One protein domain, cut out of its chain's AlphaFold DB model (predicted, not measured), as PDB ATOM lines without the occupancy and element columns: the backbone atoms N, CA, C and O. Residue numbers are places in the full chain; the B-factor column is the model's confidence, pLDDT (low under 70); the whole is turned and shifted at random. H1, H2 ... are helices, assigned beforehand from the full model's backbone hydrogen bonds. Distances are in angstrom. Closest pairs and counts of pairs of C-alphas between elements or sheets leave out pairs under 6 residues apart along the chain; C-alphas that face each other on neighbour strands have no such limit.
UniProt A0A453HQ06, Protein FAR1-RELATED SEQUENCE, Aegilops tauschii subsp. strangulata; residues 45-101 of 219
ATOM      1  N   CYS A  45     -25.237  29.361  22.584       77.25
ATOM      2  CA  CYS A  45     -26.653  29.344  22.942       77.25
ATOM      3  C   CYS A  45     -27.505  30.121  21.932       77.25
ATOM      4  O   CYS A  45     -28.555  29.622  21.529       77.25
ATOM      5  N   ARG A  46     -27.043  31.295  21.470       80.81
ATOM      6  CA  ARG A  46     -27.732  32.070  20.421       80.81
ATOM      7  C   ARG A  46     -27.866  31.256  19.129       80.81
ATOM      8  O   ARG A  46     -28.968  31.145  18.598       80.81
ATOM      9  N   HIS A  47     -26.771  30.638  18.678       83.62
ATOM     10  CA  HIS A  47     -26.761  29.783  17.490       83.62
ATOM     11  C   HIS A  47     -27.693  28.573  17.646       83.62
ATOM     12  O   HIS A  47     -28.590  28.384  16.828       83.62
ATOM     13  N   ALA A  48     -27.543  27.798  18.728       85.12
ATOM     14  CA  ALA A  48     -28.376  26.620  18.969       85.12
ATOM     15  C   ALA A  48     -29.869  26.976  19.031       85.12
ATOM     16  O   ALA A  48     -30.702  26.267  18.472       85.12
ATOM     17  N   ARG A  49     -30.223  28.103  19.660       86.62
ATOM     18  CA  ARG A  49     -31.613  28.567  19.743       86.62
ATOM     19  C   ARG A  49     -32.191  28.924  18.374       86.62
ATOM     20  O   ARG A  49     -33.319  28.524  18.093       86.62
ATOM     21  N   LEU A  50     -31.446  29.660  17.545       90.69
ATOM     22  CA  LEU A  50     -31.869  29.986  16.179       90.69
ATOM     23  C   LEU A  50     -32.024  28.719  15.335       90.69
ATOM     24  O   LEU A  50     -33.038  28.558  14.662       90.69
ATOM     25  N   TYR A  51     -31.071  27.794  15.440       90.94
ATOM     26  CA  TYR A  51     -31.101  26.528  14.717       90.94
ATOM     27  C   TYR A  51     -32.315  25.669  15.097       90.94
ATOM     28  O   TYR A  51     -33.076  25.256  14.226       90.94
ATOM     29  N   PHE A  52     -32.563  25.456  16.394       93.31
ATOM     30  CA  PHE A  52     -33.734  24.692  16.839       93.31
ATOM     31  C   PHE A  52     -35.047  25.340  16.406       93.31
ATOM     32  O   PHE A  52     -35.977  24.632  16.027       93.31
ATOM     33  N   LYS A  53     -35.120  26.675  16.417       95.06
ATOM     34  CA  LYS A  53     -36.302  27.384  15.923       95.06
ATOM     35  C   LYS A  53     -36.495  27.222  14.420       95.06
ATOM     36  O   LYS A  53     -37.623  26.984  14.003       95.06
ATOM     37  N   ALA A  54     -35.428  27.273  13.624       96.12
ATOM     38  CA  ALA A  54     -35.508  26.994  12.193       96.12
ATOM     39  C   ALA A  54     -36.013  25.565  11.924       96.12
ATOM     40  O   ALA A  54     -36.927  25.378  11.127       96.12
ATOM     41  N   MET A  55     -35.503  24.567  12.653       97.19
ATOM     42  CA  MET A  55     -35.968  23.178  12.536       97.19
ATOM     43  C   MET A  55     -37.441  23.005  12.931       97.19
ATOM     44  O   MET A  55     -38.155  22.204  12.331       97.19
ATOM     45  N   GLU A  56     -37.921  23.754  13.924       97.00
ATOM     46  CA  GLU A  56     -39.335  23.749  14.308       97.00
ATOM     47  C   GLU A  56     -40.229  24.329  13.202       97.00
ATOM     48  O   GLU A  56     -41.282  23.759  12.917       97.00
ATOM     49  N   VAL A  57     -39.782  25.403  12.538       97.12
ATOM     50  CA  VAL A  57     -40.464  25.983  11.368       97.12
ATOM     51  C   VAL A  57     -40.515  24.984  10.214       97.12
ATOM     52  O   VAL A  57     -41.580  24.817   9.626       97.12
ATOM     53  N   VAL A  58     -39.420  24.268   9.934       96.88
ATOM     54  CA  VAL A  58     -39.391  23.200   8.915       96.88
ATOM     55  C   VAL A  58     -40.409  22.111   9.251       96.88
ATOM     56  O   VAL A  58     -41.294  21.826   8.451       96.88
ATOM     57  N   ARG A  59     -40.380  21.592  10.486       97.12
ATOM     58  CA  ARG A  59     -41.332  20.567  10.946       97.12
ATOM     59  C   ARG A  59     -42.792  21.018  10.815       97.12
ATOM     60  O   ARG A  59     -43.664  20.196  10.554       97.12
ATOM     61  N   MET A  60     -43.074  22.301  11.049       96.88
ATOM     62  CA  MET A  60     -44.410  22.874  10.869       96.88
ATOM     63  C   MET A  60     -44.778  23.053   9.393       96.88
ATOM     64  O   MET A  60     -45.924  22.793   9.029       96.88
ATOM     65  N   GLY A  61     -43.833  23.480   8.554       97.06
ATOM     66  CA  GLY A  61     -44.016  23.622   7.109       97.06
ATOM     67  C   GLY A  61     -44.358  22.294   6.436       97.06
ATOM     68  O   GLY A  61     -45.261  22.249   5.608       97.06
ATOM     69  N   ASP A  62     -43.738  21.203   6.882       94.94
ATOM     70  CA  ASP A  62     -43.950  19.857   6.334       94.94
ATOM     71  C   ASP A  62     -45.333  19.258   6.660       94.94
ATOM     72  O   ASP A  62     -45.713  18.225   6.111       94.94
ATOM     73  N   ALA A  63     -46.116  19.883   7.548       96.25
ATOM     74  CA  ALA A  63     -47.405  19.344   7.983       96.25
ATOM     75  C   ALA A  63     -48.503  19.420   6.904       96.25
ATOM     76  O   ALA A  63     -49.426  18.606   6.910       96.25
ATOM     77  N   SER A  64     -48.450  20.410   6.007       96.94
ATOM     78  CA  SER A  64     -49.376  20.549   4.874       96.94
ATOM     79  C   SER A  64     -48.849  21.560   3.855       96.94
ATOM     80  O   SER A  64     -48.069  22.442   4.205       96.94
ATOM     81  N   THR A  65     -49.347  21.519   2.616       96.44
ATOM     82  CA  THR A  65     -48.994  22.508   1.581       96.44
ATOM     83  C   THR A  65     -49.323  23.943   2.009       96.44
ATOM     84  O   THR A  65     -48.529  24.846   1.783       96.44
ATOM     85  N   ALA A  66     -50.448  24.163   2.698       97.00
ATOM     86  CA  ALA A  66     -50.811  25.488   3.204       97.00
ATOM     87  C   ALA A  66     -49.841  25.987   4.291       97.00
ATOM     88  O   ALA A  66     -49.504  27.171   4.328       97.00
ATOM     89  N   CYS A  67     -49.365  25.086   5.158       96.88
ATOM     90  CA  CYS A  67     -48.338  25.412   6.145       96.88
ATOM     91  C   CYS A  67     -47.007  25.747   5.470       96.88
ATOM     92  O   CYS A  67     -46.386  26.733   5.854       96.88
ATOM     93  N   TYR A  68     -46.586  24.968   4.471       97.44
ATOM     94  CA  TYR A  68     -45.362  25.226   3.713       97.44
ATOM     95  C   TYR A  68     -45.364  26.632   3.105       97.44
ATOM     96  O   TYR A  68     -44.462  27.412   3.399       97.44
ATOM     97  N   GLU A  69     -46.405  26.985   2.346       97.56
ATOM     98  CA  GLU A  69     -46.520  28.301   1.702       97.56
ATOM     99  C   GLU A  69     -46.457  29.440   2.730       97.56
ATOM    100  O   GLU A  69     -45.743  30.428   2.549       97.56
ATOM    101  N   HIS A  70     -47.151  29.281   3.863       97.56
ATOM    102  CA  HIS A  70     -47.144  30.274   4.933       97.56
ATOM    103  C   HIS A  70     -45.765  30.424   5.595       97.56
ATOM    104  O   HIS A  70     -45.284  31.544   5.777       97.56
ATOM    105  N   MET A  71     -45.118  29.309   5.952       97.88
ATOM    106  CA  MET A  71     -43.800  29.329   6.593       97.88
ATOM    107  C   MET A  71     -42.728  29.854   5.635       97.88
ATOM    108  O   MET A  71     -41.902  30.668   6.040       97.88
ATOM    109  N   HIS A  72     -42.767  29.442   4.365       96.44
ATOM    110  CA  HIS A  72     -41.838  29.892   3.332       96.44
ATOM    111  C   HIS A  72     -41.951  31.402   3.092       96.44
ATOM    112  O   HIS A  72     -40.950  32.110   3.169       96.44
ATOM    113  N   ALA A  73     -43.167  31.928   2.909       97.62
ATOM    114  CA  ALA A  73     -43.386  33.367   2.757       97.62
ATOM    115  C   ALA A  73     -42.900  34.167   3.985       97.62
ATOM    116  O   ALA A  73     -42.332  35.256   3.851       97.62
ATOM    117  N   GLY A  74     -43.082  33.614   5.189       97.31
ATOM    118  CA  GLY A  74     -42.547  34.183   6.425       97.31
ATOM    119  C   GLY A  74     -41.016  34.216   6.453       97.31
ATOM    120  O   GLY A  74     -40.433  35.242   6.811       97.31
ATOM    121  N   LEU A  75     -40.362  33.128   6.034       96.88
ATOM    122  CA  LEU A  75     -38.902  33.048   5.928       96.88
ATOM    123  C   LEU A  75     -38.354  34.030   4.883       96.88
ATOM    124  O   LEU A  75     -37.385  34.729   5.173       96.88
ATOM    125  N   ASP A  76     -39.005  34.176   3.730       97.19
ATOM    126  CA  ASP A  76     -38.625  35.167   2.714       97.19
ATOM    127  C   ASP A  76     -38.716  36.605   3.243       97.19
ATOM    128  O   ASP A  76     -37.818  37.427   3.030       97.19
ATOM    129  N   SER A  77     -39.786  36.927   3.978       97.31
ATOM    130  CA  SER A  77     -39.926  38.237   4.622       97.31
ATOM    131  C   SER A  77     -38.857  38.460   5.695       97.31
ATOM    132  O   SER A  77     -38.332  39.572   5.836       97.31
ATOM    133  N   LEU A  78     -38.509  37.414   6.449       96.31
ATOM    134  CA  LEU A  78     -37.452  37.468   7.454       96.31
ATOM    135  C   LEU A  78     -36.087  37.710   6.805       96.31
ATOM    136  O   LEU A  78     -35.344  38.567   7.268       96.31
ATOM    137  N   LEU A  79     -35.771  37.021   5.707       95.06
ATOM    138  CA  LEU A  79     -34.526  37.222   4.967       95.06
ATOM    139  C   LEU A  79     -34.429  38.642   4.403       95.06
ATOM    140  O   LEU A  79     -33.398  39.293   4.558       95.06
ATOM    141  N   ARG A  80     -35.514  39.165   3.820       95.81
ATOM    142  CA  ARG A  80     -35.548  40.530   3.272       95.81
ATOM    143  C   ARG A  80     -35.328  41.596   4.346       95.81
ATOM    144  O   ARG A  80     -34.592  42.551   4.119       95.81
ATOM    145  N   SER A  81     -35.966  41.437   5.505       95.44
ATOM    146  CA  SER A  81     -35.835  42.379   6.625       95.44
ATOM    147  C   SER A  81     -34.530  42.207   7.414       95.44
ATOM    148  O   SER A  81     -34.000  43.183   7.937       95.44
ATOM    149  N   GLY A  82     -33.984  40.989   7.469       91.94
ATOM    150  CA  GLY A  82     -32.750  40.660   8.180       91.94
ATOM    151  C   GLY A  82     -31.470  40.955   7.396       91.94
ATOM    152  O   GLY A  82     -30.453  41.265   8.011       91.94
ATOM    153  N   ALA A  83     -31.505  40.925   6.060       89.75
ATOM    154  CA  ALA A  83     -30.358  41.238   5.203       89.75
ATOM    155  C   ALA A  83     -29.633  42.558   5.558       89.75
ATOM    156  O   ALA A  83     -28.412  42.514   5.710       89.75
ATOM    157  N   PRO A  84     -30.311  43.709   5.765       91.00
ATOM    158  CA  PRO A  84     -29.627  44.941   6.167       91.00
ATOM    159  C   PRO A  84     -28.993  44.856   7.564       91.00
ATOM    160  O   PRO A  84     -27.968  45.487   7.801       91.00
ATOM    161  N   LEU A  85     -29.555  44.055   8.477       86.62
ATOM    162  CA  LEU A  85     -29.006  43.856   9.825       86.62
ATOM    163  C   LEU A  85     -27.747  42.982   9.809       86.62
ATOM    164  O   LEU A  85     -26.886  43.132  10.668       86.62
ATOM    165  N   ALA A  86     -27.622  42.090   8.824       82.75
ATOM    166  CA  ALA A  86     -26.461  41.220   8.666       82.75
ATOM    167  C   ALA A  86     -25.223  41.939   8.087       82.75
ATOM    168  O   ALA A  86     -24.129  41.376   8.118       82.75
ATOM    169  N   VAL A  87     -25.378  43.166   7.564       83.88
ATOM    170  CA  VAL A  87     -24.266  43.986   7.045       83.88
ATOM    171  C   VAL A  87     -23.360  44.464   8.183       83.88
ATOM    172  O   VAL A  87     -22.135  44.465   8.045       83.88
ATOM    173  N   THR A  88     -23.940  44.846   9.323       79.81
ATOM    174  CA  THR A  88     -23.182  45.238  10.515       79.81
ATOM    175  C   THR A  88     -22.763  43.988  11.285       79.81
ATOM    176  O   THR A  88     -23.593  43.280  11.852       79.81
ATOM    177  N   ARG A  89     -21.458  43.700  11.303       73.88
ATOM    178  CA  ARG A  89     -20.893  42.588  12.079       73.88
ATOM    179  C   ARG A  89     -20.346  43.105  13.403       73.88
ATOM    180  O   ARG A  89     -19.282  43.711  13.441       73.88
ATOM    181  N   ASP A  90     -21.030  42.788  14.498       71.44
ATOM    182  CA  ASP A  90     -20.607  43.163  15.859       71.44
ATOM    183  C   ASP A  90     -19.492  42.253  16.422       71.44
ATOM    184  O   ASP A  90     -19.202  42.276  17.617       71.44
ATOM    185  N   GLY A  91     -18.908  41.374  15.595       68.06
ATOM    186  CA  GLY A  91     -17.906  40.382  16.011       68.06
ATOM    187  C   GLY A  91     -18.454  39.238  16.876       68.06
ATOM    188  O   GLY A  91     -17.693  38.392  17.335       68.06
ATOM    189  N   LEU A  92     -19.773  39.194  17.089       66.31
ATOM    190  CA  LEU A  92     -20.480  38.158  17.856       66.31
ATOM    191  C   LEU A  92     -21.091  37.056  16.967       66.31
ATOM    192  O   LEU A  92     -21.818  36.196  17.473       66.31
ATOM    193  N   ALA A  93     -20.869  37.110  15.648       63.47
ATOM    194  CA  ALA A  93     -21.396  36.137  14.691       63.47
ATOM    195  C   ALA A  93     -20.571  34.841  14.672       63.47
ATOM    196  O   ALA A  93     -19.405  34.822  15.064       63.47
ATOM    197  N   PHE A  94     -21.172  33.751  14.173       59.84
ATOM    198  CA  PHE A  94     -20.571  32.415  14.283       59.84
ATOM    199  C   PHE A  94     -19.260  32.243  13.550       59.84
ATOM    200  O   PHE A  94     -18.282  31.759  14.120       59.84
ATOM    201  N   GLU A  95     -19.231  32.752  12.335       61.50
ATOM    202  CA  GLU A  95     -18.051  32.695  11.492       61.50
ATOM    203  C   GLU A  95     -16.938  33.640  11.983       61.50
ATOM    204  O   GLU A  95     -15.759  33.344  11.810       61.50
ATOM    205  N   ASP A  96     -17.276  34.737  12.676       61.34
ATOM    206  CA  ASP A  96     -16.288  35.735  13.128       61.34
ATOM    207  C   ASP A  96     -15.409  35.213  14.270       61.34
ATOM    208  O   ASP A  96     -14.197  35.445  14.302       61.34
ATOM    209  N   CYS A  97     -16.001  34.460  15.200       58.31
ATOM    210  CA  CYS A  97     -15.272  33.877  16.326       58.31
ATOM    211  C   CYS A  97     -14.406  32.672  15.918       58.31
ATOM    212  O   CYS A  97     -13.420  32.367  16.595       58.31
ATOM    213  N   LEU A  98     -14.749  31.979  14.825       58.50
ATOM    214  CA  LEU A  98     -13.965  30.847  14.323       58.50
ATOM    215  C   LEU A  98     -12.648  31.325  13.687       58.50
ATOM    216  O   LEU A  98     -11.601  30.711  13.900       58.50
ATOM    217  N   ILE A  99     -12.682  32.472  12.999       52.50
ATOM    218  CA  ILE A  99     -11.514  33.092  12.353       52.50
ATOM    219  C   ILE A  99     -10.517  33.643  13.390       52.50
ATOM    220  O   ILE A  99      -9.306  33.471  13.231       52.50
ATOM    221  N   GLN A 100     -10.983  34.232  14.500       49.41
ATOM    222  CA  GLN A 100     -10.085  34.720  15.567       49.41
ATOM    223  C   GLN A 100      -9.263  33.604  16.226       49.41
ATOM    224  O   GLN A 100      -8.098  33.817  16.563       49.41
ATOM    225  N   ASN A 101      -9.822  32.399  16.354       44.38
ATOM    226  CA  ASN A 101      -9.092  31.251  16.895       44.38
ATOM    227  C   ASN A 101      -8.063  30.657  15.914       44.38
ATOM    228  O   ASN A 101      -7.185  29.915  16.354       44.38
TER     229      ASN A 101
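AT A GLANCE: This is residues 45 to 101 of the 219 residues of the protein "Protein FAR1-RELATED SEQUENCE" of Aegilops tauschii subsp. strangulata (UniProt A0A453HQ06). The longest helix, H2, forms a narrow, open V with H1, a helical hairpin closed at the tight turn between them. From the open end of H2 a long link curves back to the short helix H3, which lies beyond the start of H1, and together they make a loose, open loop with an empty middle. You have 57 printed residues with three named helices, H1, H2, H3 along the chain, and no named strand: the class is all helix. The whole is loose, with a radius of gyration of the C-alphas of 14.3 A, and elongated, spanning 43 by 22 by 13 A.

IN THESE COORDINATES: Find C-alpha 65 at (-48.994, 22.508, 1.581); from there H2, residues 65 to 82, runs 25.2 A to C-alpha 82. Go back to C-alpha 45 at (-26.653, 29.344, 22.942), where H1, residues 45 to 61, begins its 24.2 A. H3, residues 94 to 101, ends at C-alpha 101 at (-9.092, 31.251, 16.895).

HOW THE PARTS SIT: Look at residues 67 to 72 of H2, which alone touch H1, there with residues 57 to 61 alone; the closest C-alphas, of Tyr 68 and Gly 61, are 4.0 A apart. The two run opposite ways at a shallow tilt of 34 degrees, only just short of steep. H1 and H3 are close but not clearly touching: their closest C-alphas, of His 47 and Phe 94, are 7.5 A apart. H2 and H3 are apart. In H1 and H2 every O i to N i+4 pair is within hydrogen-bond range; in H3, 2 of 4 are.

THE WHOLE: The C-alphas farthest apart, of Ala 66 and Asn 101, are 44.3 A from each other. The printed part has no cut. The link from H2 to H3, 11 residues, is long, and residues 76 to 90, of which 76 to 82 belong to H2, stand free. Look for low confidence at residues 91 to 101, where pLDDT is under 70.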